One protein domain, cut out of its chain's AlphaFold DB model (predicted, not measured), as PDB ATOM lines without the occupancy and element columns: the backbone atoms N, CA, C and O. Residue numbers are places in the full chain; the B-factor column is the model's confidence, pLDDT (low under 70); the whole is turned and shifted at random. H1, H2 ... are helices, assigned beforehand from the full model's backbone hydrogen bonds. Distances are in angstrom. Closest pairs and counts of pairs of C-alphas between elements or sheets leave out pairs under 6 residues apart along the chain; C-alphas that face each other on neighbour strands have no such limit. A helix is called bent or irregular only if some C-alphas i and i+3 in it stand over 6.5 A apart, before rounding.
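AT A GLANCE: This is residues 64 to 82, 119 to 157, 171 to 196, 213 to 287, 298 to 333 and 391 to 405 of the 405 residues of an uncharacterized protein of Monoraphidium neglectum (UniProt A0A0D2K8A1). An elongated bundle of mostly aligned helices surrounds H4: H5 and H6b run along it, H8 lies beside H5, and H9 packs on H8 and H6b. H1 and H2 pair on another side of H4, and H3 packs on H4 and H5. The printed part has 210 residues with nine named helices, H1 to H9 in order, and no named strand: all helix. It is compact, with a radius of gyration of the C-alphas of 17.2 A and spans of 59 by 36 by 28 A.

IN THESE COORDINATES: H1, residues 64 to 82, begins at C-alpha 64 (83.723, 146.537, 169.807) and has a kink of 38 degrees near residue 71. H2 is 119 to 136, H3 146 to 156, H4 171 to 196 (37.2 A) and H5 213 to 240 (40.5 A). H6, 253 to 286, was assigned as one helix by its hydrogen bonds but is bent, C-alphas 264 and 267 being 7.5 A apart; its arms, H6a to 264 and H6b from 267, stand at 25 degrees. H7 is 298 to 303, H8 305 to 333 (41.2 A), and H9 391 to 404, ending at C-alpha 404 (110.334, 128.572, 162.963).

HOW THE PARTS SIT: The hub H4 touches H5 at a shallow tilt of 24 degrees, opposite ways; their closest C-alphas, Thr 185 and Arg 222, are 5.2 A apart. H5 touches H8, closest C-alphas Thr 227 and Ala 317, 4.5 A. H8 touches H9, closest C-alphas Ala 322 and Gln 397, 4.5 A. H1 touches H2, closest C-alphas Ala 80 and Ala 119, 4.9 A. H3 touches H5, closest C-alphas Phe 156 and Gly 232, 5.0 A. H4 only just touches H7, with 3 pairs of C-alphas within 8 A, closest Val 196 and Ala 298, 5.4 A. H5 and H6a form a helical hairpin. Every O i to N i+4 pair is within hydrogen-bond range in H3, H4, H5, H6a, H6b, H7, H8 and H9, but 12 of 15 in H1 and 12 of 14 in H2.

THE WHOLE: The farthest C-alphas, Cys 248 and Ala 300, are 60.2 A apart. Five cuts leave C-alpha gaps of 7.2 A (82 to 119), 14.6 A (157 to 171), 10.9 A (196 to 213), 10.9 A (287 to 298) and 9.3 A (333 to 391). H5 to H6 is a long link. Mean pLDDT of the printed part is 70.2; 100 residues are under 70, among them 64 to 82 and 243 to 287.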
ATOM      1  N   ARG A  64      83.388 146.008 171.123       60.88
ATOM      2  CA  ARG A  64      83.723 146.537 169.807       60.88
ATOM      3  C   ARG A  64      85.222 146.621 169.633       60.88
ATOM      4  O   ARG A  64      85.727 146.096 168.656       60.88
ATOM      5  N   ASP A  65      85.921 147.234 170.575       56.88
ATOM      6  CA  ASP A  65      87.367 147.373 170.522       56.88
ATOM      7  C   ASP A  65      88.013 145.985 170.536       56.88
ATOM      8  O   ASP A  65      88.867 145.722 169.704       56.88
ATOM      9  N   GLY A  66      87.515 145.042 171.342       57.09
ATOM     10  CA  GLY A  66      87.956 143.646 171.329       57.09
ATOM     11  C   GLY A  66      87.642 142.889 170.031       57.09
ATOM     12  O   GLY A  66      88.374 141.982 169.646       57.09
ATOM     13  N   ALA A  67      86.553 143.208 169.334       55.41
ATOM     14  CA  ALA A  67      86.214 142.587 168.054       55.41
ATOM     15  C   ALA A  67      86.960 143.222 166.874       55.41
ATOM     16  O   ALA A  67      87.434 142.505 165.998       55.41
ATOM     17  N   LEU A  68      87.125 144.545 166.886       53.38
ATOM     18  CA  LEU A  68      87.990 145.276 165.972       53.38
ATOM     19  C   LEU A  68      89.443 144.849 166.183       53.38
ATOM     20  O   LEU A  68      90.114 144.578 165.211       53.38
ATOM     21  N   GLN A  69      89.933 144.650 167.404       53.34
ATOM     22  CA  GLN A  69      91.269 144.085 167.651       53.34
ATOM     23  C   GLN A  69      91.417 142.692 167.028       53.34
ATOM     24  O   GLN A  69      92.383 142.431 166.316       53.34
ATOM     25  N   ARG A  70      90.408 141.828 167.209       55.22
ATOM     26  CA  ARG A  70      90.350 140.481 166.619       55.22
ATOM     27  C   ARG A  70      90.149 140.453 165.099       55.22
ATOM     28  O   ARG A  70      90.172 139.374 164.519       55.22
ATOM     29  N   TRP A  71      89.926 141.582 164.434       55.00
ATOM     30  CA  TRP A  71      89.656 141.605 162.991       55.00
ATOM     31  C   TRP A  71      90.542 142.574 162.219       55.00
ATOM     32  O   TRP A  71      90.995 142.249 161.134       55.00
ATOM     33  N   LEU A  72      90.798 143.753 162.763       51.44
ATOM     34  CA  LEU A  72      91.603 144.810 162.175       51.44
ATOM     35  C   LEU A  72      93.074 144.395 162.158       51.44
ATOM     36  O   LEU A  72      93.752 144.608 161.170       51.44
ATOM     37  N   LEU A  73      93.566 143.709 163.191       51.25
ATOM     38  CA  LEU A  73      94.987 143.396 163.307       51.25
ATOM     39  C   LEU A  73      95.590 142.478 162.219       51.25
ATOM     40  O   LEU A  73      96.631 142.841 161.696       51.25
ATOM     41  N   PRO A  74      95.005 141.338 161.806       49.84
ATOM     42  CA  PRO A  74      95.561 140.502 160.748       49.84
ATOM     43  C   PRO A  74      95.433 141.199 159.392       49.84
ATOM     44  O   PRO A  74      96.254 140.960 158.516       49.84
ATOM     45  N   HIS A  75      94.446 142.085 159.221       49.09
ATOM     46  CA  HIS A  75      94.290 142.903 158.026       49.09
ATOM     47  C   HIS A  75      95.288 144.059 157.993       49.09
ATOM     48  O   HIS A  75      95.899 144.264 156.953       49.09
ATOM     49  N   LEU A  76      95.536 144.738 159.114       47.81
ATOM     50  CA  LEU A  76      96.570 145.760 159.254       47.81
ATOM     51  C   LEU A  76      97.962 145.154 159.136       47.81
ATOM     52  O   LEU A  76      98.800 145.728 158.459       47.81
ATOM     53  N   LEU A  77      98.204 143.971 159.706       50.03
ATOM     54  CA  LEU A  77      99.469 143.266 159.538       50.03
ATOM     55  C   LEU A  77      99.645 142.779 158.104       50.03
ATOM     56  O   LEU A  77     100.698 142.972 157.515       50.03
ATOM     57  N   SER A  78      98.614 142.168 157.514       49.25
ATOM     58  CA  SER A  78      98.643 141.763 156.109       49.25
ATOM     59  C   SER A  78      98.849 142.968 155.195       49.25
ATOM     60  O   SER A  78      99.562 142.842 154.206       49.25
ATOM     61  N   ALA A  79      98.256 144.121 155.510       47.31
ATOM     62  CA  ALA A  79      98.403 145.355 154.750       47.31
ATOM     63  C   ALA A  79      99.793 145.972 154.943       47.31
ATOM     64  O   ALA A  79     100.439 146.274 153.950       47.31
ATOM     65  N   ALA A  80     100.298 146.067 156.175       46.69
ATOM     66  CA  ALA A  80     101.638 146.558 156.516       46.69
ATOM     67  C   ALA A  80     102.769 145.617 156.058       46.69
ATOM     68  O   ALA A  80     103.915 146.036 155.925       46.69
ATOM     69  N   LEU A  81     102.475 144.345 155.784       47.53
ATOM     70  CA  LEU A  81     103.426 143.399 155.192       47.53
ATOM     71  C   LEU A  81     103.317 143.352 153.659       47.53
ATOM     72  O   LEU A  81     104.337 143.201 152.987       47.53
ATOM     73  N   ALA A  82     102.118 143.541 153.093       48.72
ATOM     74  CA  ALA A  82     101.923 143.748 151.654       48.72
ATOM     75  C   ALA A  82     102.518 145.088 151.183       48.72
ATOM     76  O   ALA A  82     103.080 145.163 150.098       48.72
ATOM     77  N   ALA A 119      99.199 150.956 153.017       47.25
ATOM     78  CA  ALA A 119     100.252 150.442 153.865       47.25
ATOM     79  C   ALA A 119     100.731 151.401 154.957       47.25
ATOM     80  O   ALA A 119     100.791 151.029 156.127       47.25
ATOM     81  N   ALA A 120     101.070 152.633 154.574       50.94
ATOM     82  CA  ALA A 120     101.468 153.674 155.512       50.94
ATOM     83  C   ALA A 120     100.300 154.055 156.436       50.94
ATOM     84  O   ALA A 120     100.500 154.273 157.630       50.94
ATOM     85  N   ALA A 121      99.071 154.053 155.908       51.72
ATOM     86  CA  ALA A 121      97.859 154.203 156.706       51.72
ATOM     87  C   ALA A 121      97.686 153.038 157.694       51.72
ATOM     88  O   ALA A 121      97.413 153.279 158.866       51.72
ATOM     89  N   ALA A 122      97.922 151.794 157.266       51.56
ATOM     90  CA  ALA A 122      97.815 150.625 158.134       51.56
ATOM     91  C   ALA A 122      98.880 150.594 159.247       51.56
ATOM     92  O   ALA A 122      98.568 150.246 160.385       51.56
ATOM     93  N   ASP A 123     100.120 150.989 158.947       54.59
ATOM     94  CA  ASP A 123     101.190 151.131 159.944       54.59
ATOM     95  C   ASP A 123     100.886 152.273 160.931       54.59
ATOM     96  O   ASP A 123     101.018 152.112 162.144       54.59
ATOM     97  N   SER A 124     100.379 153.408 160.438       57.81
ATOM     98  CA  SER A 124      99.923 154.517 161.286       57.81
ATOM     99  C   SER A 124      98.761 154.108 162.197       57.81
ATOM    100  O   SER A 124      98.739 154.483 163.371       57.81
ATOM    101  N   GLU A 125      97.797 153.342 161.685       58.19
ATOM    102  CA  GLU A 125      96.691 152.815 162.484       58.19
ATOM    103  C   GLU A 125      97.187 151.820 163.537       58.19
ATOM    104  O   GLU A 125      96.785 151.915 164.697       58.19
ATOM    105  N   LEU A 126      98.117 150.923 163.187       60.44
ATOM    106  CA  LEU A 126      98.721 149.980 164.132       60.44
ATOM    107  C   LEU A 126      99.420 150.718 165.287       60.44
ATOM    108  O   LEU A 126      99.142 150.435 166.456       60.44
ATOM    109  N   ARG A 127     100.262 151.713 164.979       64.50
ATOM    110  CA  ARG A 127     100.969 152.532 165.983       64.50
ATOM    111  C   ARG A 127     100.020 153.328 166.875       64.50
ATOM    112  O   ARG A 127     100.306 153.527 168.051       64.50
ATOM    113  N   ALA A 128      98.875 153.762 166.350       63.59
ATOM    114  CA  ALA A 128      97.857 154.453 167.139       63.59
ATOM    115  C   ALA A 128      97.050 153.501 168.044       63.59
ATOM    116  O   ALA A 128      96.536 153.918 169.085       63.59
ATOM    117  N   LEU A 129      96.916 152.228 167.665       63.09
ATOM    118  CA  LEU A 129      96.111 151.242 168.390       63.09
ATOM    119  C   LEU A 129      96.851 150.598 169.559       63.09
ATOM    120  O   LEU A 129      96.229 150.365 170.595       63.09
ATOM    121  N   VAL A 130      98.155 150.344 169.431       66.56
ATOM    122  CA  VAL A 130      98.946 149.674 170.478       66.56
ATOM    123  C   VAL A 130      98.902 150.430 171.823       66.56
ATOM    124  O   VAL A 130      98.533 149.816 172.827       66.56
ATOM    125  N   PRO A 131      99.134 151.760 171.886       67.56
ATOM    126  CA  PRO A 131      99.018 152.519 173.134       67.56
ATOM    127  C   PRO A 131      97.590 152.543 173.690       67.56
ATOM    128  O   PRO A 131      97.391 152.461 174.902       67.56
ATOM    129  N   ARG A 132      96.575 152.608 172.817       64.88
ATOM    130  CA  ARG A 132      95.160 152.582 173.227       64.88
ATOM    131  C   ARG A 132      94.784 151.237 173.835       64.88
ATOM    132  O   ARG A 132      94.025 151.202 174.801       64.88
ATOM    133  N   PHE A 133      95.333 150.145 173.306       63.88
ATOM    134  CA  PHE A 133      95.126 148.811 173.853       63.88
ATOM    135  C   PHE A 133      95.822 148.641 175.205       63.88
ATOM    136  O   PHE A 133      95.186 148.195 176.157       63.88
ATOM    137  N   ALA A 134      97.073 149.090 175.336       66.31
ATOM    138  CA  ALA A 134      97.775 149.109 176.621       66.31
ATOM    139  C   ALA A 134      96.992 149.906 177.684       66.31
ATOM    140  O   ALA A 134      96.746 149.404 178.782       66.31
ATOM    141  N   MET A 135      96.489 151.094 177.327       65.31
ATOM    142  CA  MET A 135      95.645 151.909 178.207       65.31
ATOM    143  C   MET A 135      94.316 151.239 178.571       65.31
ATOM    144  O   MET A 135      93.903 151.309 179.725       65.31
ATOM    145  N   ALA A 136      93.645 150.580 177.622       61.16
ATOM    146  CA  ALA A 136      92.414 149.831 177.891       61.16
ATOM    147  C   ALA A 136      92.661 148.657 178.852       61.16
ATOM    148  O   ALA A 136      91.790 148.289 179.639       61.16
ATOM    149  N   LEU A 137      93.878 148.111 178.832       62.88
ATOM    150  CA  LEU A 137      94.342 147.135 179.801       62.88
ATOM    151  C   LEU A 137      94.797 147.782 181.118       62.88
ATOM    152  O   LEU A 137      95.160 147.057 182.034       62.88
ATOM    153  N   GLY A 138      94.752 149.101 181.285       63.06
ATOM    154  CA  GLY A 138      95.225 149.770 182.500       63.06
ATOM    155  C   GLY A 138      96.747 149.727 182.664       63.06
ATOM    156  O   GLY A 138      97.253 149.965 183.755       63.06
ATOM    157  N   ILE A 139      97.479 149.411 181.594       71.06
ATOM    158  CA  ILE A 139      98.933 149.530 181.554       71.06
ATOM    159  C   ILE A 139      99.227 150.978 181.197       71.06
ATOM    160  O   ILE A 139      98.898 151.438 180.101       71.06
ATOM    161  N   GLN A 140      99.822 151.716 182.132       65.25
ATOM    162  CA  GLN A 140     100.336 153.037 181.808       65.25
ATOM    163  C   GLN A 140     101.477 152.855 180.810       65.25
ATOM    164  O   GLN A 140     102.468 152.182 181.097       65.25
ATOM    165  N   ALA A 141     101.304 153.417 179.616       53.44
ATOM    166  CA  ALA A 141     102.363 153.491 178.630       53.44
ATOM    167  C   ALA A 141     103.445 154.432 179.178       53.44
ATOM    168  O   ALA A 141     103.411 155.637 178.945       53.44
ATOM    169  N   ALA A 142     104.393 153.891 179.946       50.47
ATOM    170  CA  ALA A 142     105.691 154.531 180.067       50.47
ATOM    171  C   ALA A 142     106.248 154.664 178.643       50.47
ATOM    172  O   ALA A 142     106.097 153.739 177.837       50.47
ATOM    173  N   ALA A 143     106.834 155.818 178.332       47.69
ATOM    174  CA  ALA A 143     107.206 156.237 176.980       47.69
ATOM    175  C   ALA A 143     108.133 155.259 176.219       47.69
ATOM    176  O   ALA A 143     108.333 155.432 175.022       47.69
ATOM    177  N   GLU A 144     108.646 154.206 176.866       51.28
ATOM    178  CA  GLU A 144     109.627 153.267 176.315       51.28
ATOM    179  C   GLU A 144     109.303 151.775 176.561       51.28
ATOM    180  O   GLU A 144     110.192 150.937 176.623       51.28
ATOM    181  N   GLY A 145     108.029 151.378 176.666       56.50
ATOM    182  CA  GLY A 145     107.656 149.948 176.653       56.50
ATOM    183  C   GLY A 145     107.887 149.164 177.958       56.50
ATOM    184  O   GLY A 145     107.368 148.052 178.077       56.50
ATOM    185  N   ASP A 146     108.528 149.763 178.964       62.59
ATOM    186  CA  ASP A 146     108.764 149.165 180.290       62.59
ATOM    187  C   ASP A 146     107.474 148.734 181.012       62.59
ATOM    188  O   ASP A 146     107.450 147.744 181.743       62.59
ATOM    189  N   GLY A 147     106.355 149.430 180.773       71.06
ATOM    190  CA  GLY A 147     105.064 149.084 181.381       71.06
ATOM    191  C   GLY A 147     104.498 147.740 180.902       71.06
ATOM    192  O   GLY A 147     103.837 147.035 181.665       71.06
ATOM    193  N   VAL A 148     104.771 147.360 179.650       73.62
ATOM    194  CA  VAL A 148     104.311 146.085 179.077       73.62
ATOM    195  C   VAL A 148     105.202 144.943 179.540       73.62
ATOM    196  O   VAL A 148     104.693 143.891 179.916       73.62
ATOM    197  N   GLU A 149     106.513 145.167 179.579       77.38
ATOM    198  CA  GLU A 149     107.486 144.218 180.118       77.38
ATOM    199  C   GLU A 149     107.203 143.893 181.591       77.38
ATOM    200  O   GLU A 149     107.088 142.720 181.950       77.38
ATOM    201  N   ALA A 150     106.962 144.911 182.424       77.38
ATOM    202  CA  ALA A 150     106.580 144.721 183.820       77.38
ATOM    203  C   ALA A 150     105.248 143.966 183.965       77.38
ATOM    204  O   ALA A 150     105.136 143.073 184.804       77.38
ATOM    205  N   ALA A 151     104.244 144.272 183.134       77.62
ATOM    206  CA  ALA A 151     102.953 143.582 183.166       77.62
ATOM    207  C   ALA A 151     103.053 142.111 182.724       77.62
ATOM    208  O   ALA A 151     102.390 141.250 183.303       77.62
ATOM    209  N   LEU A 152     103.886 141.811 181.722       77.12
ATOM    210  CA  LEU A 152     104.158 140.446 181.272       77.12
ATOM    211  C   LEU A 152     104.941 139.664 182.324       77.12
ATOM    212  O   LEU A 152     104.559 138.547 182.655       77.12
ATOM    213  N   SER A 153     105.982 140.264 182.898       77.81
ATOM    214  CA  SER A 153     106.750 139.657 183.983       77.81
ATOM    215  C   SER A 153     105.878 139.417 185.222       77.81
ATOM    216  O   SER A 153     105.902 138.337 185.798       77.81
ATOM    217  N   ALA A 154     104.983 140.340 185.578       76.69
ATOM    218  CA  ALA A 154     104.028 140.118 186.663       76.69
ATOM    219  C   ALA A 154     103.018 138.993 186.363       76.69
ATOM    220  O   ALA A 154     102.594 138.291 187.275       76.69
ATOM    221  N   ALA A 155     102.616 138.809 185.101       74.06
ATOM    222  CA  ALA A 155     101.627 137.801 184.716       74.06
ATOM    223  C   ALA A 155     102.215 136.403 184.451       74.06
ATOM    224  O   ALA A 155     101.496 135.411 184.605       74.06
ATOM    225  N   PHE A 156     103.488 136.330 184.047       74.81
ATOM    226  CA  PHE A 156     104.149 135.111 183.562       74.81
ATOM    227  C   PHE A 156     105.497 134.803 184.245       74.81
ATOM    228  O   PHE A 156     105.998 133.687 184.121       74.81
ATOM    229  N   GLY A 157     106.076 135.758 184.976       62.47
ATOM    230  CA  GLY A 157     107.431 135.735 185.548       62.47
ATOM    231  C   GLY A 157     107.560 135.112 186.942       62.47
ATOM    232  O   GLY A 157     108.501 135.424 187.665       62.47
ATOM    233  N   ALA A 171      92.963 134.010 183.588       67.38
ATOM    234  CA  ALA A 171      93.403 133.507 182.278       67.38
ATOM    235  C   ALA A 171      93.031 134.453 181.118       67.38
ATOM    236  O   ALA A 171      93.824 134.672 180.205       67.38
ATOM    237  N   SER A 172      91.852 135.077 181.185       67.00
ATOM    238  CA  SER A 172      91.418 136.102 180.227       67.00
ATOM    239  C   SER A 172      92.365 137.302 180.182       67.00
ATOM    240  O   SER A 172      92.637 137.835 179.109       67.00
ATOM    241  N   ARG A 173      92.907 137.703 181.336       73.00
ATOM    242  CA  ARG A 173      93.863 138.799 181.447       73.00
ATOM    243  C   ARG A 173      95.244 138.403 180.929       73.00
ATOM    244  O   ARG A 173      95.866 139.194 180.233       73.00
ATOM    245  N   GLN A 174      95.698 137.186 181.219       74.12
ATOM    246  CA  GLN A 174      96.949 136.651 180.667       74.12
ATOM    247  C   GLN A 174      96.925 136.657 179.131       74.12
ATOM    248  O   GLN A 174      97.879 137.097 178.500       74.12
ATOM    249  N   LEU A 175      95.806 136.262 178.521       72.31
ATOM    250  CA  LEU A 175      95.648 136.278 177.063       72.31
ATOM    251  C   LEU A 175      95.678 137.689 176.481       72.31
ATOM    252  O   LEU A 175      96.369 137.921 175.501       72.31
ATOM    253  N   GLN A 176      95.003 138.644 177.118       74.12
ATOM    254  CA  GLN A 176      95.059 140.044 176.693       74.12
ATOM    255  C   GLN A 176      96.486 140.613 176.739       74.12
ATOM    256  O   GLN A 176      96.871 141.400 175.877       74.12
ATOM    257  N   LEU A 177      97.276 140.217 177.740       77.12
ATOM    258  CA  LEU A 177      98.683 140.602 177.842       77.12
ATOM    259  C   LEU A 177      99.534 139.925 176.762       77.12
ATOM    260  O   LEU A 177     100.403 140.574 176.185       77.12
ATOM    261  N   LEU A 178      99.260 138.658 176.448       76.81
ATOM    262  CA  LEU A 178      99.906 137.957 175.340       76.81
ATOM    263  C   LEU A 178      99.588 138.623 173.992       76.81
ATOM    264  O   LEU A 178     100.500 138.854 173.201       76.81
ATOM    265  N   ASP A 179      98.329 138.992 173.758       74.69
ATOM    266  CA  ASP A 179      97.900 139.733 172.567       74.69
ATOM    267  C   ASP A 179      98.640 141.076 172.466       74.69
ATOM    268  O   ASP A 179      99.157 141.434 171.409       74.69
ATOM    269  N   LEU A 180      98.790 141.789 173.587       75.88
ATOM    270  CA  LEU A 180      99.562 143.029 173.637       75.88
ATOM    271  C   LEU A 180     101.044 142.788 173.294       75.88
ATOM    272  O   LEU A 180     101.605 143.515 172.475       75.88
ATOM    273  N   ALA A 181     101.671 141.756 173.865       78.44
ATOM    274  CA  ALA A 181     103.057 141.384 173.567       78.44
ATOM    275  C   ALA A 181     103.258 141.064 172.080       78.44
ATOM    276  O   ALA A 181     104.260 141.458 171.473       78.44
ATOM    277  N   LEU A 182     102.280 140.388 171.475       75.06
ATOM    278  CA  LEU A 182     102.264 140.090 170.049       75.06
ATOM    279  C   LEU A 182     102.180 141.357 169.213       75.06
ATOM    280  O   LEU A 182     102.952 141.502 168.266       75.06
ATOM    281  N   PHE A 183     101.301 142.291 169.574       72.69
ATOM    282  CA  PHE A 183     101.158 143.550 168.843       72.69
ATOM    283  C   PHE A 183     102.426 144.390 168.927       72.69
ATOM    284  O   PHE A 183     102.903 144.875 167.902       72.69
ATOM    285  N   HIS A 184     103.033 144.485 170.110       76.88
ATOM    286  CA  HIS A 184     104.313 145.167 170.280       76.88
ATOM    287  C   HIS A 184     105.423 144.517 169.450       76.88
ATOM    288  O   HIS A 184     106.213 145.214 168.809       76.88
ATOM    289  N   THR A 185     105.502 143.188 169.439       77.06
ATOM    290  CA  THR A 185     106.518 142.473 168.656       77.06
ATOM    291  C   THR A 185     106.306 142.684 167.157       77.06
ATOM    292  O   THR A 185     107.264 142.936 166.427       77.06
ATOM    293  N   ALA A 186     105.054 142.649 166.698       72.44
ATOM    294  CA  ALA A 186     104.716 142.817 165.293       72.44
ATOM    295  C   ALA A 186     104.939 144.257 164.796       72.44
ATOM    296  O   ALA A 186     105.470 144.443 163.705       72.44
ATOM    297  N   GLU A 187     104.625 145.264 165.615       74.50
ATOM    298  CA  GLU A 187     104.950 146.670 165.347       74.50
ATOM    299  C   GLU A 187     106.466 146.867 165.176       74.50
ATOM    300  O   GLU A 187     106.915 147.464 164.197       74.50
ATOM    301  N   ALA A 188     107.278 146.320 166.087       76.12
ATOM    302  CA  ALA A 188     108.733 146.421 165.974       76.12
ATOM    303  C   ALA A 188     109.263 145.695 164.729       76.12
ATOM    304  O   ALA A 188     110.168 146.192 164.059       76.12
ATOM    305  N   ALA A 189     108.687 144.539 164.386       73.06
ATOM    306  CA  ALA A 189     109.064 143.799 163.186       73.06
ATOM    307  C   ALA A 189     108.704 144.564 161.902       73.06
ATOM    308  O   ALA A 189     109.493 144.566 160.958       73.06
ATOM    309  N   ALA A 190     107.555 145.248 161.870       70.12
ATOM    310  CA  ALA A 190     107.163 146.109 160.756       70.12
ATOM    311  C   ALA A 190     108.133 147.290 160.585       70.12
ATOM    312  O   ALA A 190     108.590 147.547 159.472       70.12
ATOM    313  N   GLN A 191     108.534 147.939 161.685       74.81
ATOM    314  CA  GLN A 191     109.553 148.998 161.663       74.81
ATOM    315  C   GLN A 191     110.890 148.488 161.113       74.81
ATOM    316  O   GLN A 191     111.487 149.126 160.250       74.81
ATOM    317  N   LEU A 192     111.338 147.310 161.559       74.81
ATOM    318  CA  LEU A 192     112.564 146.695 161.057       74.81
ATOM    319  C   LEU A 192     112.484 146.410 159.551       74.81
ATOM    320  O   LEU A 192     113.426 146.700 158.816       74.81
ATOM    321  N   LEU A 193     111.359 145.873 159.073       70.44
ATOM    322  CA  LEU A 193     111.148 145.624 157.646       70.44
ATOM    323  C   LEU A 193     111.134 146.921 156.829       70.44
ATOM    324  O   LEU A 193     111.689 146.934 155.732       70.44
ATOM    325  N   ALA A 194     110.571 148.006 157.363       70.88
ATOM    326  CA  ALA A 194     110.616 149.323 156.731       70.88
ATOM    327  C   ALA A 194     112.052 149.867 156.628       70.88
ATOM    328  O   ALA A 194     112.413 150.431 155.599       70.88
ATOM    329  N   CYS A 195     112.901 149.635 157.639       72.69
ATOM    330  CA  CYS A 195     114.328 149.979 157.591       72.69
ATOM    331  C   CYS A 195     115.131 149.120 156.595       72.69
ATOM    332  O   CYS A 195     116.170 149.556 156.107       72.69
ATOM    333  N   VAL A 196     114.683 147.889 156.322       69.25
ATOM    334  CA  VAL A 196     115.343 146.942 155.401       69.25
ATOM    335  C   VAL A 196     114.871 147.116 153.950       69.25
ATOM    336  O   VAL A 196     115.599 146.754 153.020       69.25
ATOM    337  N   GLU A 213     120.052 149.227 163.571       81.75
ATOM    338  CA  GLU A 213     120.467 148.603 164.834       81.75
ATOM    339  C   GLU A 213     119.449 148.799 165.965       81.75
ATOM    340  O   GLU A 213     119.096 147.834 166.639       81.75
ATOM    341  N   GLY A 214     118.909 150.008 166.138       81.88
ATOM    342  CA  GLY A 214     117.888 150.286 167.151       81.88
ATOM    343  C   GLY A 214     116.568 149.568 166.856       81.88
ATOM    344  O   GLY A 214     115.967 148.974 167.756       81.88
ATOM    345  N   ALA A 215     116.154 149.522 165.584       81.19
ATOM    346  CA  ALA A 215     115.002 148.728 165.154       81.19
ATOM    347  C   ALA A 215     115.212 147.222 165.407       81.19
ATOM    348  O   ALA A 215     114.314 146.548 165.915       81.19
ATOM    349  N   SER A 216     116.413 146.703 165.130       83.50
ATOM    350  CA  SER A 216     116.770 145.302 165.396       83.50
ATOM    351  C   SER A 216     116.751 144.984 166.895       83.50
ATOM    352  O   SER A 216     116.154 143.988 167.304       83.50
ATOM    353  N   GLY A 217     117.319 145.862 167.729       85.06
ATOM    354  CA  GLY A 217     117.326 145.711 169.186       85.06
ATOM    355  C   GLY A 217     115.920 145.697 169.795       85.06
ATOM    356  O   GLY A 217     115.631 144.876 170.669       85.06
ATOM    357  N   ARG A 218     115.000 146.534 169.290       85.50
ATOM    358  CA  ARG A 218     113.586 146.510 169.713       85.50
ATOM    359  C   ARG A 218     112.900 145.195 169.378       85.50
ATOM    360  O   ARG A 218     112.192 144.655 170.229       85.50
ATOM    361  N   VAL A 219     113.093 144.682 168.161       84.31
ATOM    362  CA  VAL A 219     112.537 143.381 167.760       84.31
ATOM    363  C   VAL A 219     113.077 142.279 168.655       84.31
ATOM    364  O   VAL A 219     112.294 141.495 169.180       84.31
ATOM    365  N   GLN A 220     114.391 142.252 168.879       87.12
ATOM    366  CA  GLN A 220     115.032 141.244 169.713       87.12
ATOM    367  C   GLN A 220     114.482 141.254 171.146       87.12
ATOM    368  O   GLN A 220     114.059 140.208 171.637       87.12
ATOM    369  N   ARG A 221     114.422 142.426 171.798       87.25
ATOM    370  CA  ARG A 221     113.885 142.548 173.165       87.25
ATOM    371  C   ARG A 221     112.423 142.100 173.228       87.25
ATOM    372  O   ARG A 221     112.068 141.275 174.062       87.25
ATOM    373  N   ARG A 222     111.572 142.595 172.323       86.00
ATOM    374  CA  ARG A 222     110.131 142.278 172.328       86.00
ATOM    375  C   ARG A 222     109.857 140.804 172.005       86.00
ATOM    376  O   ARG A 222     109.018 140.188 172.656       86.00
ATOM    377  N   ALA A 223     110.611 140.211 171.080       84.38
ATOM    378  CA  ALA A 223     110.523 138.786 170.772       84.38
ATOM    379  C   ALA A 223     110.998 137.898 171.938       84.38
ATOM    380  O   ALA A 223     110.402 136.847 172.184       84.38
ATOM    381  N   ALA A 224     112.012 138.326 172.698       86.81
ATOM    382  CA  ALA A 224     112.436 137.631 173.914       86.81
ATOM    383  C   ALA A 224     111.347 137.666 175.002       86.81
ATOM    384  O   ALA A 224     111.040 136.634 175.600       86.81
ATOM    385  N   LEU A 225     110.692 138.816 175.198       84.69
ATOM    386  CA  LEU A 225     109.557 138.942 176.121       84.69
ATOM    387  C   LEU A 225     108.383 138.049 175.719       84.69
ATOM    388  O   LEU A 225     107.810 137.357 176.559       84.69
ATOM    389  N   LEU A 226     108.049 138.026 174.427       84.62
ATOM    390  CA  LEU A 226     107.009 137.151 173.895       84.62
ATOM    391  C   LEU A 226     107.351 135.669 174.120       84.62
ATOM    392  O   LEU A 226     106.492 134.908 174.559       84.62
ATOM    393  N   THR A 227     108.601 135.274 173.867       87.56
ATOM    394  CA  THR A 227     109.105 133.914 174.129       87.56
ATOM    395  C   THR A 227     108.907 133.529 175.597       87.56
ATOM    396  O   THR A 227     108.284 132.509 175.884       87.56
ATOM    397  N   SER A 228     109.346 134.381 176.527       86.75
ATOM    398  CA  SER A 228     109.205 134.139 177.968       86.75
ATOM    399  C   SER A 228     107.737 134.016 178.404       86.75
ATOM    400  O   SER A 228     107.382 133.101 179.151       86.75
ATOM    401  N   ALA A 229     106.855 134.877 177.886       83.62
ATOM    402  CA  ALA A 229     105.421 134.811 178.165       83.62
ATOM    403  C   ALA A 229     104.792 133.499 177.661       83.62
ATOM    404  O   ALA A 229     104.027 132.859 178.385       83.62
ATOM    405  N   LEU A 230     105.145 133.063 176.446       84.75
ATOM    406  CA  LEU A 230     104.687 131.794 175.867       84.75
ATOM    407  C   LEU A 230     105.177 130.582 176.676       84.75
ATOM    408  O   LEU A 230     104.418 129.637 176.889       84.75
ATOM    409  N   GLU A 231     106.411 130.611 177.175       85.38
ATOM    410  CA  GLU A 231     106.958 129.559 178.035       85.38
ATOM    411  C   GLU A 231     106.303 129.520 179.421       85.38
ATOM    412  O   GLU A 231     106.023 128.438 179.944       85.38
ATOM    413  N   GLY A 232     106.025 130.681 180.024       81.19
ATOM    414  CA  GLY A 232     105.266 130.769 181.275       81.19
ATOM    415  C   GLY A 232     103.850 130.211 181.116       81.19
ATOM    416  O   GLY A 232     103.382 129.422 181.939       81.19
ATOM    417  N   LEU A 233     103.199 130.541 180.002       80.25
ATOM    418  CA  LEU A 233     101.884 130.024 179.638       80.25
ATOM    419  C   LEU A 233     101.899 128.511 179.397       80.25
ATOM    420  O   LEU A 233     100.971 127.823 179.820       80.25
ATOM    421  N   ARG A 234     102.968 127.985 178.786       84.81
ATOM    422  CA  ARG A 234     103.180 126.541 178.603       84.81
ATOM    423  C   ARG A 234     103.244 125.828 179.943       84.81
ATOM    424  O   ARG A 234     102.465 124.905 180.157       84.81
ATOM    425  N   ARG A 235     104.100 126.295 180.856       82.94
ATOM    426  CA  ARG A 235     104.217 125.729 182.210       82.94
ATOM    427  C   ARG A 235     102.883 125.776 182.959       82.94
ATOM    428  O   ARG A 235     102.477 124.787 183.562       82.94
ATOM    429  N   GLY A 236     102.166 126.899 182.876       77.75
ATOM    430  CA  GLY A 236     100.853 127.055 183.506       77.75
ATOM    431  C   GLY A 236      99.781 126.129 182.922       77.75
ATOM    432  O   GLY A 236      98.980 125.568 183.668       77.75
ATOM    433  N   ALA A 237      99.766 125.944 181.600       77.81
ATOM    434  CA  ALA A 237      98.855 125.017 180.938       77.81
ATOM    435  C   ALA A 237      99.175 123.557 181.294       77.81
ATOM    436  O   ALA A 237      98.260 122.816 181.638       77.81
ATOM    437  N   GLU A 238     100.451 123.164 181.271       80.75
ATOM    438  CA  GLU A 238     100.910 121.819 181.646       80.75
ATOM    439  C   GLU A 238     100.523 121.472 183.081       80.75
ATOM    440  O   GLU A 238      99.964 120.410 183.323       80.75
ATOM    441  N   ALA A 239     100.733 122.392 184.017       78.50
ATOM    442  CA  ALA A 239     100.352 122.198 185.406       78.50
ATOM    443  C   ALA A 239      98.833 122.068 185.608       78.50
ATOM    444  O   ALA A 239      98.371 121.198 186.341       78.50
ATOM    445  N   ARG A 240      98.033 122.914 184.944       76.94
ATOM    446  CA  ARG A 240      96.562 122.899 185.066       76.94
ATOM    447  C   ARG A 240      95.902 121.718 184.355       76.94
ATOM    448  O   ARG A 240      94.755 121.396 184.659       76.94
ATOM    449  N   LEU A 241      96.593 121.122 183.388       75.12
ATOM    450  CA  LEU A 241      96.149 119.957 182.623       75.12
ATOM    451  C   LEU A 241      96.890 118.677 183.038       75.12
ATOM    452  O   LEU A 241      96.738 117.649 182.379       75.12
ATOM    453  N   ALA A 242      97.685 118.728 184.109       77.56
ATOM    454  CA  ALA A 242      98.416 117.573 184.593       77.56
ATOM    455  C   ALA A 242      97.444 116.485 185.089       77.56
ATOM    456  O   ALA A 242      96.440 116.794 185.744       77.56
ATOM    457  N   PRO A 243      97.750 115.202 184.830       65.62
ATOM    458  CA  PRO A 243      97.077 114.084 185.477       65.62
ATOM    459  C   PRO A 243      97.032 114.253 186.997       65.62
ATOM    460  O   PRO A 243      98.070 114.451 187.624       65.62
ATOM    461  N   GLY A 244      95.844 114.178 187.600       64.06
ATOM    462  CA  GLY A 244      95.682 114.326 189.052       64.06
ATOM    463  C   GLY A 244      95.591 115.769 189.562       64.06
ATOM    464  O   GLY A 244      95.416 115.964 190.758       64.06
ATOM    465  N   ALA A 245      95.608 116.781 188.683       61.69
ATOM    466  CA  ALA A 245      95.335 118.172 189.072       61.69
ATOM    467  C   ALA A 245      93.900 118.392 189.602       61.69
ATOM    468  O   ALA A 245      93.584 119.465 190.118       61.69
ATOM    469  N   CYS A 246      93.014 117.398 189.469       56.59
ATOM    470  CA  CYS A 246      91.688 117.415 190.068       56.59
ATOM    471  C   CYS A 246      91.320 116.041 190.639       56.59
ATOM    472  O   CYS A 246      91.334 115.037 189.925       56.59
ATOM    473  N   GLU A 247      90.953 116.015 191.920       53.28
ATOM    474  CA  GLU A 247      90.641 114.794 192.681       53.28
ATOM    475  C   GLU A 247      89.339 114.112 192.234       53.28
ATOM    476  O   GLU A 247      89.135 112.926 192.491       53.28
ATOM    477  N   CYS A 248      88.461 114.847 191.544       53.69
ATOM    478  CA  CYS A 248      87.147 114.378 191.112       53.69
ATOM    479  C   CYS A 248      87.099 113.912 189.650       53.69
ATOM    480  O   CYS A 248      86.017 113.720 189.112       53.69
ATOM    481  N   GLY A 249      88.233 113.781 188.951       57.53
ATOM    482  CA  GLY A 249      88.255 113.334 187.547       57.53
ATOM    483  C   GLY A 249      87.587 114.288 186.538       57.53
ATOM    484  O   GLY A 249      87.531 113.980 185.348       57.53
ATOM    485  N   LEU A 250      87.094 115.450 186.983       62.75
ATOM    486  CA  LEU A 250      86.609 116.544 186.142       62.75
ATOM    487  C   LEU A 250      87.683 117.619 186.043       62.75
ATOM    488  O   LEU A 250      88.263 118.022 187.046       62.75
ATOM    489  N   LEU A 251      87.926 118.134 184.840       66.88
ATOM    490  CA  LEU A 251      88.888 119.221 184.683       66.88
ATOM    491  C   LEU A 251      88.330 120.534 185.244       66.88
ATOM    492  O   LEU A 251      87.156 120.847 185.000       66.88
ATOM    493  N   PRO A 252      89.165 121.358 185.905       65.81
ATOM    494  CA  PRO A 252      88.772 122.700 186.301       65.81
ATOM    495  C   PRO A 252      88.335 123.516 185.079       65.81
ATOM    496  O   PRO A 252      89.029 123.555 184.059       65.81
ATOM    497  N   GLY A 253      87.220 124.244 185.189       61.56
ATOM    498  CA  GLY A 253      86.726 125.100 184.101       61.56
ATOM    499  C   GLY A 253      87.759 126.130 183.626       61.56
ATOM    500  O   GLY A 253      87.814 126.451 182.440       61.56
ATOM    501  N   ALA A 254      88.643 126.587 184.518       62.41
ATOM    502  CA  ALA A 254      89.756 127.475 184.184       62.41
ATOM    503  C   ALA A 254      90.806 126.815 183.268       62.41
ATOM    504  O   ALA A 254      91.356 127.490 182.399       62.41
ATOM    505  N   ALA A 255      91.058 125.512 183.425       65.94
ATOM    506  CA  ALA A 255      91.993 124.761 182.588       65.94
ATOM    507  C   ALA A 255      91.431 124.574 181.170       65.94
ATOM    508  O   ALA A 255      92.115 124.860 180.189       65.94
ATOM    509  N   LEU A 256      90.151 124.198 181.060       67.44
ATOM    510  CA  LEU A 256      89.453 124.061 179.775       67.44
ATOM    511  C   LEU A 256      89.276 125.400 179.054       67.44
ATOM    512  O   LEU A 256      89.440 125.473 177.835       67.44
ATOM    513  N   SER A 257      88.977 126.463 179.802       66.31
ATOM    514  CA  SER A 257      88.859 127.816 179.250       66.31
ATOM    515  C   SER A 257      90.199 128.299 178.713       66.31
ATOM    516  O   SER A 257      90.259 128.791 177.592       66.31
ATOM    517  N   LEU A 258      91.284 128.111 179.473       68.38
ATOM    518  CA  LEU A 258      92.631 128.448 179.019       68.38
ATOM    519  C   LEU A 258      92.984 127.673 177.743       68.38
ATOM    520  O   LEU A 258      93.369 128.278 176.750       68.38
ATOM    521  N   ALA A 259      92.786 126.355 177.747       69.19
ATOM    522  CA  ALA A 259      93.082 125.494 176.609       69.19
ATOM    523  C   ALA A 259      92.303 125.895 175.341       69.19
ATOM    524  O   ALA A 259      92.884 125.994 174.262       69.19
ATOM    525  N   SER A 260      91.009 126.192 175.479       65.50
ATOM    526  CA  SER A 260      90.162 126.637 174.364       65.50
ATOM    527  C   SER A 260      90.598 128.006 173.841       65.50
ATOM    528  O   SER A 260      90.781 128.194 172.642       65.50
ATOM    529  N   LEU A 261      90.858 128.956 174.741       65.12
ATOM    530  CA  LEU A 261      91.260 130.311 174.367       65.12
ATOM    531  C   LEU A 261      92.631 130.369 173.677       65.12
ATOM    532  O   LEU A 261      92.835 131.195 172.784       65.12
ATOM    533  N   LEU A 262      93.561 129.493 174.063       67.31
ATOM    534  CA  LEU A 262      94.868 129.384 173.411       67.31
ATOM    535  C   LEU A 262      94.738 128.941 171.954       67.31
ATOM    536  O   LEU A 262      95.463 129.440 171.096       67.31
ATOM    537  N   VAL A 263      93.804 128.038 171.670       67.31
ATOM    538  CA  VAL A 263      93.650 127.414 170.354       67.31
ATOM    539  C   VAL A 263      92.722 128.206 169.426       67.31
ATOM    540  O   VAL A 263      92.976 128.248 168.225       67.31
ATOM    541  N   ASP A 264      91.712 128.891 169.967       63.53
ATOM    542  CA  ASP A 264      90.732 129.661 169.182       63.53
ATOM    543  C   ASP A 264      91.162 131.111 168.895       63.53
ATOM    544  O   ASP A 264      90.653 131.739 167.966       63.53
ATOM    545  N   GLY A 265      92.085 131.667 169.686       57.69
ATOM    546  CA  GLY A 265      92.489 133.070 169.596       57.69
ATOM    547  C   GLY A 265      94.000 133.241 169.559       57.69
ATOM    548  O   GLY A 265      94.585 133.360 168.486       57.69
ATOM    549  N   GLY A 266      94.632 133.268 170.735       58.75
ATOM    550  CA  GLY A 266      96.005 133.757 170.915       58.75
ATOM    551  C   GLY A 266      97.043 133.081 170.012       58.75
ATOM    552  O   GLY A 266      97.780 133.760 169.301       58.75
ATOM    553  N   CYS A 267      97.082 131.747 169.948       57.94
ATOM    554  CA  CYS A 267      98.097 131.053 169.147       57.94
ATOM    555  C   CYS A 267      97.857 131.171 167.633       57.94
ATOM    556  O   CYS A 267      98.824 131.177 166.868       57.94
ATOM    557  N   LEU A 268      96.609 131.320 167.171       59.66
ATOM    558  CA  LEU A 268      96.305 131.583 165.756       59.66
ATOM    559  C   LEU A 268      96.879 132.933 165.302       59.66
ATOM    560  O   LEU A 268      97.400 133.035 164.185       59.66
ATOM    561  N   TRP A 269      96.838 133.939 166.181       59.34
ATOM    562  CA  TRP A 269      97.450 135.252 165.958       59.34
ATOM    563  C   TRP A 269      98.958 135.160 165.836       59.34
ATOM    564  O   TRP A 269      99.514 135.600 164.831       59.34
ATOM    565  N   VAL A 270      99.603 134.513 166.811       59.28
ATOM    566  CA  VAL A 270     101.053 134.263 166.812       59.28
ATOM    567  C   VAL A 270     101.470 133.616 165.494       59.28
ATOM    568  O   VAL A 270     102.361 134.108 164.802       59.28
ATOM    569  N   THR A 271     100.754 132.562 165.098       61.84
ATOM    570  CA  THR A 271     101.024 131.816 163.866       61.84
ATOM    571  C   THR A 271     100.887 132.700 162.633       61.84
ATOM    572  O   THR A 271     101.782 132.727 161.795       61.84
ATOM    573  N   SER A 272      99.804 133.471 162.528       58.72
ATOM    574  CA  SER A 272      99.539 134.318 161.359       58.72
ATOM    575  C   SER A 272     100.545 135.469 161.234       58.72
ATOM    576  O   SER A 272     101.007 135.763 160.128       58.72
ATOM    577  N   CYS A 273     100.931 136.088 162.354       60.53
ATOM    578  CA  CYS A 273     101.940 137.148 162.394       60.53
ATOM    579  C   CYS A 273     103.307 136.627 161.940       60.53
ATOM    580  O   CYS A 273     103.934 137.198 161.045       60.53
ATOM    581  N   LEU A 274     103.743 135.503 162.509       63.38
ATOM    582  CA  LEU A 274     105.042 134.916 162.201       63.38
ATOM    583  C   LEU A 274     105.078 134.307 160.787       63.38
ATOM    584  O   LEU A 274     106.088 134.437 160.096       63.38
ATOM    585  N   GLU A 275     103.982 133.709 160.298       62.97
ATOM    586  CA  GLU A 275     103.858 133.241 158.905       62.97
ATOM    587  C   GLU A 275     103.999 134.393 157.912       62.97
ATOM    588  O   GLU A 275     104.726 134.281 156.921       62.97
ATOM    589  N   SER A 276     103.301 135.500 158.167       58.12
ATOM    590  CA  SER A 276     103.313 136.661 157.279       58.12
ATOM    591  C   SER A 276     104.703 137.298 157.236       58.12
ATOM    592  O   SER A 276     105.196 137.647 156.163       58.12
ATOM    593  N   TRP A 277     105.386 137.343 158.380       63.59
ATOM    594  CA  TRP A 277     106.776 137.773 158.463       63.59
ATOM    595  C   TRP A 277     107.739 136.818 157.742       63.59
ATOM    596  O   TRP A 277     108.526 137.256 156.903       63.59
ATOM    597  N   SER A 278     107.641 135.506 157.980       66.00
ATOM    598  CA  SER A 278     108.472 134.493 157.311       66.00
ATOM    599  C   SER A 278     108.331 134.579 155.788       66.00
ATOM    600  O   SER A 278     109.324 134.534 155.057       66.00
ATOM    601  N   ARG A 279     107.105 134.795 155.288       64.44
ATOM    602  CA  ARG A 279     106.840 135.046 153.863       64.44
ATOM    603  C   ARG A 279     107.500 136.331 153.371       64.44
ATOM    604  O   ARG A 279     108.126 136.285 152.314       64.44
ATOM    605  N   ALA A 280     107.405 137.433 154.117       61.03
ATOM    606  CA  ALA A 280     108.048 138.699 153.762       61.03
ATOM    607  C   ALA A 280     109.578 138.550 153.666       61.03
ATOM    608  O   ALA A 280     110.174 138.927 152.658       61.03
ATOM    609  N   VAL A 281     110.214 137.895 154.642       64.31
ATOM    610  CA  VAL A 281     111.663 137.625 154.618       64.31
ATOM    611  C   VAL A 281     112.046 136.708 153.448       64.31
ATOM    612  O   VAL A 281     113.006 136.982 152.723       64.31
ATOM    613  N   LYS A 282     111.292 135.622 153.215       66.38
ATOM    614  CA  LYS A 282     111.530 134.682 152.101       66.38
ATOM    615  C   LYS A 282     111.360 135.364 150.733       66.38
ATOM    616  O   LYS A 282     112.134 135.080 149.814       66.38
ATOM    617  N   ALA A 283     110.392 136.268 150.588       59.84
ATOM    618  CA  ALA A 283     110.172 137.040 149.365       59.84
ATOM    619  C   ALA A 283     111.332 138.006 149.077       59.84
ATOM    620  O   ALA A 283     111.834 138.025 147.947       59.84
ATOM    621  N   SER A 284     111.825 138.707 150.104       58.28
ATOM    622  CA  SER A 284     113.010 139.565 150.008       58.28
ATOM    623  C   SER A 284     114.249 138.785 149.557       58.28
ATOM    624  O   SER A 284     114.962 139.247 148.672       58.28
ATOM    625  N   LYS A 285     114.455 137.555 150.055       59.56
ATOM    626  CA  LYS A 285     115.553 136.673 149.605       59.56
ATOM    627  C   LYS A 285     115.383 136.185 148.153       59.56
ATOM    628  O   LYS A 285     116.354 136.123 147.404       59.56
ATOM    629  N   ARG A 286     114.162 135.834 147.719       56.53
ATOM    630  CA  ARG A 286     113.893 135.254 146.379       56.53
ATOM    631  C   ARG A 286     113.968 136.252 145.223       56.53
ATOM    632  O   ARG A 286     114.400 135.869 144.138       56.53
ATOM    633  N   LYS A 287     113.560 137.512 145.407       51.25
ATOM    634  CA  LYS A 287     113.674 138.534 144.343       51.25
ATOM    635  C   LYS A 287     115.134 138.915 144.038       51.25
ATOM    636  O   LYS A 287     115.397 139.473 142.978       51.25
ATOM    637  N   ALA A 298     119.482 145.900 150.575       58.28
ATOM    638  CA  ALA A 298     118.597 145.110 151.438       58.28
ATOM    639  C   ALA A 298     119.164 143.718 151.806       58.28
ATOM    640  O   ALA A 298     118.897 143.208 152.891       58.28
ATOM    641  N   ALA A 299     119.956 143.092 150.927       59.28
ATOM    642  CA  ALA A 299     120.639 141.827 151.219       59.28
ATOM    643  C   ALA A 299     121.780 142.040 152.221       59.28
ATOM    644  O   ALA A 299     121.949 141.243 153.139       59.28
ATOM    645  N   ALA A 300     122.514 143.148 152.073       63.38
ATOM    646  CA  ALA A 300     123.534 143.560 153.030       63.38
ATOM    647  C   ALA A 300     122.916 143.879 154.403       63.38
ATOM    648  O   ALA A 300     123.426 143.406 155.415       63.38
ATOM    649  N   ALA A 301     121.772 144.576 154.441       66.06
ATOM    650  CA  ALA A 301     121.035 144.856 155.675       66.06
ATOM    651  C   ALA A 301     120.556 143.570 156.380       66.06
ATOM    652  O   ALA A 301     120.791 143.406 157.574       66.06
ATOM    653  N   LEU A 302     119.963 142.618 155.646       70.38
ATOM    654  CA  LEU A 302     119.543 141.310 156.183       70.38
ATOM    655  C   LEU A 302     120.715 140.422 156.632       70.38
ATOM    656  O   LEU A 302     120.525 139.518 157.446       70.38
ATOM    657  N   ALA A 303     121.909 140.647 156.083       69.56
ATOM    658  CA  ALA A 303     123.122 139.933 156.454       69.56
ATOM    659  C   ALA A 303     123.814 140.524 157.693       69.56
ATOM    660  O   ALA A 303     124.735 139.897 158.212       69.56
ATOM    661  N   THR A 304     123.383 141.695 158.181       78.81
ATOM    662  CA  THR A 304     123.968 142.277 159.393       78.81
ATOM    663  C   THR A 304     123.697 141.389 160.615       78.81
ATOM    664  O   THR A 304     122.603 140.829 160.748       78.81
ATOM    665  N   PRO A 305     124.665 141.266 161.541       81.94
ATOM    666  CA  PRO A 305     124.512 140.431 162.733       81.94
ATOM    667  C   PRO A 305     123.342 140.888 163.616       81.94
ATOM    668  O   PRO A 305     122.634 140.051 164.172       81.94
ATOM    669  N   ALA A 306     123.083 142.199 163.682       77.12
ATOM    670  CA  ALA A 306     121.957 142.765 164.423       77.12
ATOM    671  C   ALA A 306     120.604 142.290 163.867       77.12
ATOM    672  O   ALA A 306     119.765 141.792 164.618       77.12
ATOM    673  N   VAL A 307     120.412 142.361 162.543       78.31
ATOM    674  CA  VAL A 307     119.177 141.881 161.910       78.31
ATOM    675  C   VAL A 307     119.060 140.370 162.065       78.31
ATOM    676  O   VAL A 307     118.001 139.897 162.459       78.31
ATOM    677  N   GLN A 308     120.133 139.602 161.852       81.50
ATOM    678  CA  GLN A 308     120.112 138.148 162.054       81.50
ATOM    679  C   GLN A 308     119.734 137.749 163.485       81.50
ATOM    680  O   GLN A 308     118.968 136.804 163.663       81.50
ATOM    681  N   SER A 309     120.211 138.486 164.492       82.06
ATOM    682  CA  SER A 309     119.839 138.273 165.892       82.06
ATOM    683  C   SER A 309     118.364 138.600 166.165       82.06
ATOM    684  O   SER A 309     117.694 137.879 166.901       82.06
ATOM    685  N   ALA A 310     117.816 139.631 165.520       81.75
ATOM    686  CA  ALA A 310     116.385 139.921 165.575       81.75
ATOM    687  C   ALA A 310     115.544 138.827 164.886       81.75
ATOM    688  O   ALA A 310     114.515 138.406 165.418       81.75
ATOM    689  N   LEU A 311     115.995 138.324 163.727       79.94
ATOM    690  CA  LEU A 311     115.337 137.213 163.029       79.94
ATOM    691  C   LEU A 311     115.370 135.928 163.879       79.94
ATOM    692  O   LEU A 311     114.373 135.210 163.929       79.94
ATOM    693  N   SER A 312     116.488 135.635 164.554       84.69
ATOM    694  CA  SER A 312     116.610 134.447 165.406       84.69
ATOM    695  C   SER A 312     115.730 134.539 166.651       84.69
ATOM    696  O   SER A 312     115.095 133.550 167.010       84.69
ATOM    697  N   ALA A 313     115.604 135.724 167.256       84.62
ATOM    698  CA  ALA A 313     114.691 135.954 168.373       84.62
ATOM    699  C   ALA A 313     113.217 135.742 167.972       84.62
ATOM    700  O   ALA A 313     112.451 135.132 168.716       84.62
ATOM    701  N   LEU A 314     112.817 136.172 166.769       79.88
ATOM    702  CA  LEU A 314     111.478 135.893 166.232       79.88
ATOM    703  C   LEU A 314     111.268 134.400 165.931       79.88
ATOM    704  O   LEU A 314     110.192 133.865 166.200       79.88
ATOM    705  N   GLY A 315     112.299 133.716 165.428       79.06
ATOM    706  CA  GLY A 315     112.294 132.259 165.267       79.06
ATOM    707  C   GLY A 315     112.140 131.519 166.600       79.06
ATOM    708  O   GLY A 315     111.373 130.561 166.686       79.06
ATOM    709  N   ALA A 316     112.791 131.997 167.664       85.38
ATOM    710  CA  ALA A 316     112.640 131.457 169.014       85.38
ATOM    711  C   ALA A 316     111.213 131.644 169.553       85.38
ATOM    712  O   ALA A 316     110.635 130.697 170.083       85.38
ATOM    713  N   ALA A 317     110.593 132.808 169.325       84.00
ATOM    714  CA  ALA A 317     109.192 133.033 169.685       84.00
ATOM    715  C   ALA A 317     108.240 132.082 168.928       84.00
ATOM    716  O   ALA A 317     107.301 131.540 169.515       84.00
ATOM    717  N   ALA A 318     108.510 131.818 167.643       80.88
ATOM    718  CA  ALA A 318     107.779 130.825 166.853       80.88
ATOM    719  C   ALA A 318     107.931 129.406 167.416       80.88
ATOM    720  O   ALA A 318     106.946 128.675 167.538       80.88
ATOM    721  N   ALA A 319     109.154 129.028 167.795       84.44
ATOM    722  CA  ALA A 319     109.449 127.734 168.394       84.44
ATOM    723  C   ALA A 319     108.773 127.567 169.764       84.44
ATOM    724  O   ALA A 319     108.181 126.521 170.023       84.44
ATOM    725  N   ALA A 320     108.777 128.601 170.610       86.19
ATOM    726  CA  ALA A 320     108.089 128.588 171.900       86.19
ATOM    727  C   ALA A 320     106.569 128.447 171.741       86.19
ATOM    728  O   ALA A 320     105.937 127.669 172.455       86.19
ATOM    729  N   ALA A 321     105.978 129.126 170.754       82.88
ATOM    730  CA  ALA A 321     104.566 128.959 170.422       82.88
ATOM    731  C   ALA A 321     104.259 127.536 169.916       82.88
ATOM    732  O   ALA A 321     103.249 126.946 170.306       82.88
ATOM    733  N   ALA A 322     105.131 126.961 169.079       83.75
ATOM    734  CA  ALA A 322     104.998 125.579 168.618       83.75
ATOM    735  C   ALA A 322     105.090 124.584 169.788       83.75
ATOM    736  O   ALA A 322     104.290 123.651 169.863       83.75
ATOM    737  N   ALA A 323     106.024 124.802 170.717       87.00
ATOM    738  CA  ALA A 323     106.189 123.987 171.915       87.00
ATOM    739  C   ALA A 323     104.956 124.067 172.824       87.00
ATOM    740  O   ALA A 323     104.446 123.032 173.238       87.00
ATOM    741  N   LEU A 324     104.417 125.268 173.062       86.25
ATOM    742  CA  LEU A 324     103.165 125.467 173.797       86.25
ATOM    743  C   LEU A 324     102.004 124.678 173.172       86.25
ATOM    744  O   LEU A 324     101.303 123.949 173.873       86.25
ATOM    745  N   ALA A 325     101.810 124.800 171.857       84.62
ATOM    746  CA  ALA A 325     100.757 124.083 171.142       84.62
ATOM    747  C   ALA A 325     100.957 122.556 171.205       84.62
ATOM    748  O   ALA A 325      99.995 121.811 171.398       84.62
ATOM    749  N   GLY A 326     102.205 122.090 171.105       86.12
ATOM    750  CA  GLY A 326     102.557 120.679 171.247       86.12
ATOM    751  C   GLY A 326     102.278 120.129 172.644       86.12
ATOM    752  O   GLY A 326     101.624 119.093 172.766       86.12
ATOM    753  N   SER A 327     102.696 120.842 173.691       87.31
ATOM    754  CA  SER A 327     102.405 120.493 175.085       87.31
ATOM    755  C   SER A 327     100.906 120.438 175.353       87.31
ATOM    756  O   SER A 327     100.426 119.492 175.969       87.31
ATOM    757  N   LEU A 328     100.146 121.406 174.831       85.69
ATOM    758  CA  LEU A 328      98.693 121.428 174.966       85.69
ATOM    759  C   LEU A 328      98.045 120.222 174.273       85.69
ATOM    760  O   LEU A 328      97.207 119.540 174.863       85.69
ATOM    761  N   ALA A 329      98.462 119.915 173.042       86.88
ATOM    762  CA  ALA A 329      97.968 118.754 172.310       86.88
ATOM    763  C   ALA A 329      98.303 117.437 173.028       86.88
ATOM    764  O   ALA A 329      97.463 116.538 173.081       86.88
ATOM    765  N   ALA A 330      99.512 117.317 173.585       88.00
ATOM    766  CA  ALA A 330      99.948 116.149 174.342       88.00
ATOM    767  C   ALA A 330      99.156 115.990 175.645       88.00
ATOM    768  O   ALA A 330      98.602 114.917 175.880       88.00
ATOM    769  N   ALA A 331      99.018 117.059 176.434       85.56
ATOM    770  CA  ALA A 331      98.264 117.055 177.683       85.56
ATOM    771  C   ALA A 331      96.787 116.702 177.449       85.56
ATOM    772  O   ALA A 331      96.247 115.815 178.105       85.56
ATOM    773  N   CYS A 332      96.136 117.303 176.445       84.75
ATOM    774  CA  CYS A 332      94.755 116.957 176.104       84.75
ATOM    775  C   CYS A 332      94.610 115.495 175.654       84.75
ATOM    776  O   CYS A 332      93.630 114.847 176.013       84.75
ATOM    777  N   LYS A 333      95.571 114.946 174.896       85.94
ATOM    778  CA  LYS A 333      95.561 113.524 174.506       85.94
ATOM    779  C   LYS A 333      95.744 112.597 175.705       85.94
ATOM    780  O   LYS A 333      95.016 111.614 175.801       85.94
ATOM    781  N   ALA A 391      93.066 118.605 168.521       84.50
ATOM    782  CA  ALA A 391      93.149 118.639 167.065       84.50
ATOM    783  C   ALA A 391      93.669 119.990 166.557       84.50
ATOM    784  O   ALA A 391      94.593 120.039 165.742       84.50
ATOM    785  N   ALA A 392      93.111 121.091 167.056       82.00
ATOM    786  CA  ALA A 392      93.497 122.417 166.601       82.00
ATOM    787  C   ALA A 392      94.870 122.855 167.156       82.00
ATOM    788  O   ALA A 392      95.649 123.458 166.418       82.00
ATOM    789  N   ALA A 393      95.250 122.444 168.370       84.00
ATOM    790  CA  ALA A 393      96.606 122.617 168.894       84.00
ATOM    791  C   ALA A 393      97.651 121.861 168.053       84.00
ATOM    792  O   ALA A 393      98.688 122.425 167.712       84.00
ATOM    793  N   ALA A 394      97.363 120.624 167.630       84.25
ATOM    794  CA  ALA A 394      98.253 119.874 166.741       84.25
ATOM    795  C   ALA A 394      98.404 120.543 165.359       84.25
ATOM    796  O   ALA A 394      99.511 120.617 164.823       84.25
ATOM    797  N   ALA A 395      97.314 121.072 164.794       81.81
ATOM    798  CA  ALA A 395      97.361 121.822 163.538       81.81
ATOM    799  C   ALA A 395      98.191 123.114 163.668       81.81
ATOM    800  O   ALA A 395      98.981 123.442 162.779       81.81
ATOM    801  N   LEU A 396      98.054 123.829 164.790       79.88
ATOM    802  CA  LEU A 396      98.843 125.027 165.087       79.88
ATOM    803  C   LEU A 396     100.324 124.711 165.270       79.88
ATOM    804  O   LEU A 396     101.161 125.403 164.698       79.88
ATOM    805  N   GLN A 397     100.649 123.643 166.000       85.69
ATOM    806  CA  GLN A 397     102.022 123.190 166.197       85.69
ATOM    807  C   GLN A 397     102.732 122.959 164.857       85.69
ATOM    808  O   GLN A 397     103.848 123.436 164.670       85.69
ATOM    809  N   GLN A 398     102.087 122.263 163.914       81.75
ATOM    810  CA  GLN A 398     102.670 121.997 162.594       81.75
ATOM    811  C   GLN A 398     102.961 123.286 161.820       81.75
ATOM    812  O   GLN A 398     104.037 123.433 161.239       81.75
ATOM    813  N   ARG A 399     102.021 124.238 161.839       78.75
ATOM    814  CA  ARG A 399     102.187 125.534 161.169       78.75
ATOM    815  C   ARG A 399     103.302 126.360 161.807       78.75
ATOM    816  O   ARG A 399     104.176 126.837 161.094       78.75
ATOM    817  N   LEU A 400     103.318 126.475 163.133       76.56
ATOM    818  CA  LEU A 400     104.332 127.229 163.875       76.56
ATOM    819  C   LEU A 400     105.733 126.626 163.726       76.56
ATOM    820  O   LEU A 400     106.695 127.365 163.532       76.56
ATOM    821  N   ALA A 401     105.851 125.296 163.724       78.88
ATOM    822  CA  ALA A 401     107.118 124.617 163.464       78.88
ATOM    823  C   ALA A 401     107.653 124.917 162.051       78.88
ATOM    824  O   ALA A 401     108.845 125.161 161.886       78.88
ATOM    825  N   ALA A 402     106.777 124.976 161.041       76.19
ATOM    826  CA  ALA A 402     107.151 125.338 159.671       76.19
ATOM    827  C   ALA A 402     107.522 126.824 159.495       76.19
ATOM    828  O   ALA A 402     108.118 127.195 158.485       76.19
ATOM    829  N   VAL A 403     107.124 127.681 160.437       70.69
ATOM    830  CA  VAL A 403     107.493 129.102 160.465       70.69
ATOM    831  C   VAL A 403     108.825 129.322 161.166       70.69
ATOM    832  O   VAL A 403     109.599 130.169 160.724       70.69
ATOM    833  N   ALA A 404     109.065 128.576 162.247       73.56
ATOM    834  CA  ALA A 404     110.334 128.572 162.963       73.56
ATOM    835  C   ALA A 404     111.487 128.051 162.085       73.56
ATOM    836  O   ALA A 404     112.612 128.528 162.219       73.56
ATOM    837  N   TRP A 405     111.190 127.100 161.192       72.56
ATOM    838  CA  TRP A 405     112.100 126.576 160.169       72.56
ATOM    839  C   TRP A 405     112.203 127.491 158.932       72.56
ATOM    840  O   TRP A 405     113.349 127.784 158.520       72.56
TER     841      TRP A 405